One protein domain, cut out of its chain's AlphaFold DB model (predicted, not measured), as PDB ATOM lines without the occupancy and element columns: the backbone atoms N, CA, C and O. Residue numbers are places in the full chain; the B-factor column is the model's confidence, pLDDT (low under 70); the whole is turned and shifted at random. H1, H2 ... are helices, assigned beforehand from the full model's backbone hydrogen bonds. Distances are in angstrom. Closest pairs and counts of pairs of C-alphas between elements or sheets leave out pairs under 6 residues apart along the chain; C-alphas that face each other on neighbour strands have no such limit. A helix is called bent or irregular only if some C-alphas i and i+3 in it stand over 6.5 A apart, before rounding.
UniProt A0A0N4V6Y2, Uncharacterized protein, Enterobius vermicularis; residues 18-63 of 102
ATOM      1  N   TRP A  18     190.744 189.181 229.778       56.06
ATOM      2  CA  TRP A  18     189.521 188.698 229.130       56.06
ATOM      3  C   TRP A  18     188.883 187.542 229.902       56.06
ATOM      4  O   TRP A  18     187.678 187.577 230.128       56.06
ATOM      5  N   HIS A  19     189.672 186.583 230.399       59.16
ATOM      6  CA  HIS A  19     189.149 185.510 231.251       59.16
ATOM      7  C   HIS A  19     188.562 186.034 232.568       59.16
ATOM      8  O   HIS A  19     187.517 185.544 232.987       59.16
ATOM      9  N   SER A  20     189.179 187.040 233.193       66.56
ATOM     10  CA  SER A  20     188.689 187.660 234.435       66.56
ATOM     11  C   SER A  20     187.334 188.348 234.243       66.56
ATOM     12  O   SER A  20     186.368 188.036 234.945       66.56
ATOM     13  N   ARG A  21     187.214 189.233 233.242       73.88
ATOM     14  CA  ARG A  21     185.950 189.936 232.963       73.88
ATOM     15  C   ARG A  21     184.869 189.001 232.437       73.88
ATOM     16  O   ARG A  21     183.712 189.147 232.817       73.88
ATOM     17  N   PHE A  22     185.242 188.020 231.617       77.00
ATOM     18  CA  PHE A  22     184.323 186.989 231.148       77.00
ATOM     19  C   PHE A  22     183.774 186.164 232.314       77.00
ATOM     20  O   PHE A  22     182.563 186.025 232.431       77.00
ATOM     21  N   TRP A  23     184.625 185.689 233.230       76.38
ATOM     22  CA  TRP A  23     184.176 184.938 234.406       76.38
ATOM     23  C   TRP A  23     183.293 185.762 235.341       76.38
ATOM     24  O   TRP A  23     182.292 185.247 235.839       76.38
ATOM     25  N   LEU A  24     183.630 187.034 235.563       77.81
ATOM     26  CA  LEU A  24     182.813 187.941 236.370       77.81
ATOM     27  C   LEU A  24     181.437 188.168 235.739       77.81
ATOM     28  O   LEU A  24     180.428 188.042 236.433       77.81
ATOM     29  N   ASN A  25     181.383 188.414 234.427       81.06
ATOM     30  CA  ASN A  25     180.122 188.544 233.703       81.06
ATOM     31  C   ASN A  25     179.319 187.241 233.756       81.06
ATOM     32  O   ASN A  25     178.161 187.261 234.164       81.06
ATOM     33  N   THR A  26     179.925 186.097 233.435       76.56
ATOM     34  CA  THR A  26     179.256 184.790 233.485       76.56
ATOM     35  C   THR A  26     178.698 184.498 234.879       76.56
ATOM     36  O   THR A  26     177.552 184.072 234.995       76.56
ATOM     37  N   LYS A  27     179.452 184.792 235.946       77.69
ATOM     38  CA  LYS A  27     178.997 184.628 237.336       77.69
ATOM     39  C   LYS A  27     177.858 185.586 237.693       77.69
ATOM     40  O   LYS A  27     176.940 185.196 238.407       77.69
ATOM     41  N   TYR A  28     177.901 186.830 237.220       78.88
ATOM     42  CA  TYR A  28     176.838 187.808 237.457       78.88
ATOM     43  C   TYR A  28     175.531 187.401 236.763       78.88
ATOM     44  O   TYR A  28     174.475 187.360 237.398       78.88
ATOM     45  N   TYR A  29     175.603 187.028 235.483       72.62
ATOM     46  CA  TYR A  29     174.436 186.600 234.715       72.62
ATOM     47  C   TYR A  29     173.877 185.261 235.193       72.62
ATOM     48  O   TYR A  29     172.658 185.133 235.286       72.62
ATOM     49  N   SER A  30     174.722 184.292 235.566       68.12
ATOM     50  CA  SER A  30     174.237 183.024 236.116       68.12
ATOM     51  C   SER A  30     173.477 183.247 237.422       68.12
ATOM     52  O   SER A  30     172.360 182.759 237.569       68.12
ATOM     53  N   ARG A  31     174.012 184.081 238.324       69.50
ATOM     54  CA  ARG A  31     173.361 184.414 239.596       69.50
ATOM     55  C   ARG A  31     172.032 185.139 239.386       69.50
ATOM     56  O   ARG A  31     171.056 184.818 240.061       69.50
ATOM     57  N   ARG A  32     171.975 186.053 238.411       71.00
ATOM     58  CA  ARG A  32     170.755 186.781 238.029       71.00
ATOM     59  C   ARG A  32     169.694 185.869 237.406       71.00
ATOM     60  O   ARG A  32     168.524 186.009 237.733       71.00
ATOM     61  N   LEU A  33     170.090 184.910 236.567       60.19
ATOM     62  CA  LEU A  33     169.176 183.917 235.990       60.19
ATOM     63  C   LEU A  33     168.652 182.933 237.043       60.19
ATOM     64  O   LEU A  33     167.526 182.466 236.950       60.19
ATOM     65  N   THR A  34     169.428 182.638 238.082       64.50
ATOM     66  CA  THR A  34     168.970 181.756 239.164       64.50
ATOM     67  C   THR A  34     168.145 182.455 240.246       64.50
ATOM     68  O   THR A  34     167.537 181.763 241.059       64.50
ATOM     69  N   SER A  35     168.118 183.795 240.292       69.25
ATOM     70  CA  SER A  35     167.459 184.522 241.391       69.25
ATOM     71  C   SER A  35     165.944 184.634 241.233       69.25
ATOM     72  O   SER A  35     165.255 184.898 242.213       69.25
ATOM     73  N   THR A  36     165.415 184.449 240.023       76.44
ATOM     74  CA  THR A  36     163.977 184.512 239.751       76.44
ATOM     75  C   THR A  36     163.432 183.135 239.391       76.44
ATOM     76  O   THR A  36     164.093 182.336 238.724       76.44
ATOM     77  N   ASN A  37     162.188 182.858 239.790       80.69
ATOM     78  CA  ASN A  37     161.499 181.621 239.406       80.69
ATOM     79  C   ASN A  37     161.415 181.473 237.877       80.69
ATOM     80  O   ASN A  37     161.578 180.371 237.356       80.69
ATOM     81  N   SER A  38     161.259 182.586 237.154       80.56
ATOM     82  CA  SER A  38     161.269 182.615 235.689       80.56
ATOM     83  C   SER A  38     162.615 182.197 235.095       80.56
ATOM     84  O   SER A  38     162.649 181.404 234.158       80.56
ATOM     85  N   GLY A  39     163.734 182.666 235.648       81.12
ATOM     86  CA  GLY A  39     165.054 182.303 235.142       81.12
ATOM     87  C   GLY A  39     165.424 180.845 235.447       81.12
ATOM     88  O   GLY A  39     166.005 180.171 234.595       81.12
ATOM     89  N   ARG A  40     164.984 180.305 236.594       82.94
ATOM     90  CA  ARG A  40     165.095 178.865 236.904       82.94
ATOM     91  C   ARG A  40     164.259 178.011 235.949       82.94
ATOM     92  O   ARG A  40     164.753 176.990 235.479       82.94
ATOM     93  N   ALA A  41     163.039 178.443 235.620       87.75
ATOM     94  CA  ALA A  41     162.185 177.758 234.650       87.75
ATOM     95  C   ALA A  41     162.802 177.752 233.241       87.75
ATOM     96  O   ALA A  41     162.831 176.711 232.589       87.75
ATOM     97  N   LEU A  42     163.369 178.880 232.796       88.38
ATOM     98  CA  LEU A  42     164.072 178.960 231.511       88.38
ATOM     99  C   LEU A  42     165.305 178.049 231.466       88.38
ATOM    100  O   LEU A  42     165.525 177.368 230.467       88.38
ATOM    101  N   LEU A  43     166.084 177.997 232.549       87.69
ATOM    102  CA  LEU A  43     167.217 177.078 232.669       87.69
ATOM    103  C   LEU A  43     166.772 175.616 232.604       87.69
ATOM    104  O   LEU A  43     167.366 174.835 231.865       87.69
ATOM    105  N   ALA A  44     165.717 175.251 233.336       89.50
ATOM    106  CA  ALA A  44     165.168 173.900 233.312       89.50
ATOM    107  C   ALA A  44     164.679 173.513 231.908       89.50
ATOM    108  O   ALA A  44     164.993 172.425 231.430       89.50
ATOM    109  N   LEU A  45     163.991 174.422 231.211       92.06
ATOM    110  CA  LEU A  45     163.548 174.208 229.834       92.06
ATOM    111  C   LEU A  45     164.733 174.030 228.874       92.06
ATOM    112  O   LEU A  45     164.735 173.109 228.062       92.06
ATOM    113  N   ALA A  46     165.759 174.875 228.981       90.12
ATOM    114  CA  ALA A  46     166.956 174.769 228.148       90.12
ATOM    115  C   ALA A  46     167.701 173.444 228.382       90.12
ATOM    116  O   ALA A  46     168.111 172.790 227.424       90.12
ATOM    117  N   LEU A  47     167.829 173.020 229.643       92.50
ATOM    118  CA  LEU A  47     168.421 171.731 230.004       92.50
ATOM    119  C   LEU A  47     167.581 170.558 229.498       92.50
ATOM    120  O   LEU A  47     168.146 169.598 228.984       92.50
ATOM    121  N   TYR A  48     166.254 170.635 229.593       91.25
ATOM    122  CA  TYR A  48     165.354 169.620 229.050       91.25
ATOM    123  C   TYR A  48     165.524 169.480 227.534       91.25
ATOM    124  O   TYR A  48     165.773 168.383 227.040       91.25
ATOM    125  N   ILE A  49     165.487 170.596 226.799       88.00
ATOM    126  CA  ILE A  49     165.689 170.591 225.344       88.00
ATOM    127  C   ILE A  49     167.072 170.016 225.007       88.00
ATOM    128  O   ILE A  49     167.178 169.127 224.165       88.00
ATOM    129  N   GLY A  50     168.133 170.487 225.668       88.56
ATOM    130  CA  GLY A  50     169.498 170.026 225.414       88.56
ATOM    131  C   GLY A  50     169.687 168.537 225.710       88.56
ATOM    132  O   GLY A  50     170.157 167.794 224.849       88.56
ATOM    133  N   SER A  51     169.276 168.090 226.897       88.94
ATOM    134  CA  SER A  51     169.393 166.688 227.318       88.94
ATOM    135  C   SER A  51     168.575 165.751 226.436       88.94
ATOM    136  O   SER A  51     169.102 164.724 226.021       88.94
ATOM    137  N   TYR A  52     167.351 166.127 226.050       87.12
ATOM    138  CA  TYR A  52     166.537 165.348 225.117       87.12
ATOM    139  C   TYR A  52     167.248 165.134 223.775       87.12
ATOM    140  O   TYR A  52     167.314 164.010 223.280       87.12
ATOM    141  N   ASN A  53     167.839 166.190 223.204       85.06
ATOM    142  CA  ASN A  53     168.583 166.077 221.946       85.06
ATOM    143  C   ASN A  53     169.820 165.174 222.090       85.06
ATOM    144  O   ASN A  53     170.124 164.414 221.175       85.06
ATOM    145  N   ILE A  54     170.522 165.223 223.226       85.19
ATOM    146  CA  ILE A  54     171.684 164.357 223.479       85.19
ATOM    147  C   ILE A  54     171.248 162.897 223.610       85.19
ATOM    148  O   ILE A  54     171.791 162.039 222.920       85.19
ATOM    149  N   VAL A  55     170.242 162.619 224.444       87.94
ATOM    150  CA  VAL A  55     169.725 161.262 224.665       87.94
ATOM    151  C   VAL A  55     169.227 160.661 223.355       87.94
ATOM    152  O   VAL A  55     169.620 159.551 223.006       87.94
ATOM    153  N   MET A  56     168.436 161.411 222.585       79.56
ATOM    154  CA  MET A  56     167.936 160.934 221.295       79.56
ATOM    155  C   MET A  56     169.065 160.663 220.302       79.56
ATOM    156  O   MET A  56     169.010 159.663 219.594       79.56
ATOM    157  N   ARG A  57     170.123 161.483 220.292       81.69
ATOM    158  CA  ARG A  57     171.302 161.238 219.451       81.69
ATOM    159  C   ARG A  57     172.074 159.984 219.865       81.69
ATOM    160  O   ARG A  57     172.597 159.288 219.004       81.69
ATOM    161  N   CYS A  58     172.154 159.696 221.163       84.31
ATOM    162  CA  CYS A  58     172.803 158.483 221.661       84.31
ATOM    163  C   CYS A  58     172.002 157.217 221.330       84.31
ATOM    164  O   CYS A  58     172.602 156.206 220.990       84.31
ATOM    165  N   VAL A  59     170.669 157.272 221.418       83.81
ATOM    166  CA  VAL A  59     169.797 156.106 221.188       83.81
ATOM    167  C   VAL A  59     169.599 155.824 219.699       83.81
ATOM    168  O   VAL A  59     169.678 154.677 219.276       83.81
ATOM    169  N   MET A  60     169.332 156.860 218.904       78.56
ATOM    170  CA  MET A  60     168.968 156.723 217.488       78.56
ATOM    171  C   MET A  60     170.166 156.864 216.534       78.56
ATOM    172  O   MET A  60     170.023 156.662 215.331       78.56
ATOM    173  N   GLY A  61     171.342 157.229 217.052       75.31
ATOM    174  CA  GLY A  61     172.541 157.488 216.260       75.31
ATOM    175  C   GLY A  61     172.644 158.929 215.745       75.31
ATOM    176  O   GLY A  61     171.700 159.721 215.800       75.31
ATOM    177  N   SER A  62     173.834 159.291 215.247       72.38
ATOM    178  CA  SER A  62     174.131 160.641 214.736       72.38
ATOM    179  C   SER A  62     173.335 161.025 213.497       72.38
ATOM    180  O   SER A  62     173.120 162.215 213.273       72.38
ATOM    181  N   GLU A  63     172.915 160.025 212.729       71.56
ATOM    182  CA  GLU A  63     172.246 160.192 211.442       71.56
ATOM    183  C   GLU A  63     170.737 160.395 211.585       71.56
ATOM    184  O   GLU A  63     170.096 160.837 210.637       71.56
TER     185      GLU A  63
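What this domain is: This is residues 18 to 63 of the 102 residues of an uncharacterized protein of Enterobius vermicularis (UniProt A0A0N4V6Y2). Two straight helices meet near their ends and make an open L, with the shorter H1 as one arm and the longer H2 as the other. The corner of the L is the turn at residues 35 and 36, and most of each arm sticks out with nothing beside it. The printed part has 46 residues with two named helices, H1 then H2, and no named strand; the class is all helix. The whole is extended, with a radius of gyration of the C-alphas of 15.0 A, and flat, spanning 40 by 30 by 9 A.

How they stand to each other: Begin at Trp 18 and read along H1, residues 18 to 34; its residues 18 to 29 stand free. A tight link of 2 residues then leads to H2, residues 37 to 60. Look here for the place where the two helices come together: H1 and H2 touch only at the corner by their link, with residues 32 to 34 of H1 and 39 to 43 of H2 alone. Their closest C-alphas are those of Leu 33 and Gly 39, 4.5 A apart. Their lines are about perpendicular, at 74 degrees, and their centres are 21.5 A apart. Farther on, residues 44 to 53 of H2 stand free, and so do residues 55 to 61, of which 55 to 60 belong to H2. In both H1 and H2 every O i to N i+4 pair is within hydrogen-bond range.

Where its parts are: Find C-alpha 18 at (189.521, 188.698, 229.130); from there H1 runs 23.9 A to C-alpha 34 at (168.970, 181.756, 239.164). H2, the longest helix with 24 residues, begins at C-alpha 37 and runs 34.0 A to C-alpha 60 at (168.968, 156.723, 217.488). Neither helix is bent.

The domain as a whole: The two C-alphas farthest apart are those of Ser 20 and Met 60, at 40.4 A. The printed part has no cut and no long link. In the B-factor column the mean pLDDT of the printed part is 79.0; look for values under 70 at residues 18 to 20, 30 to 31 and 33 to 35.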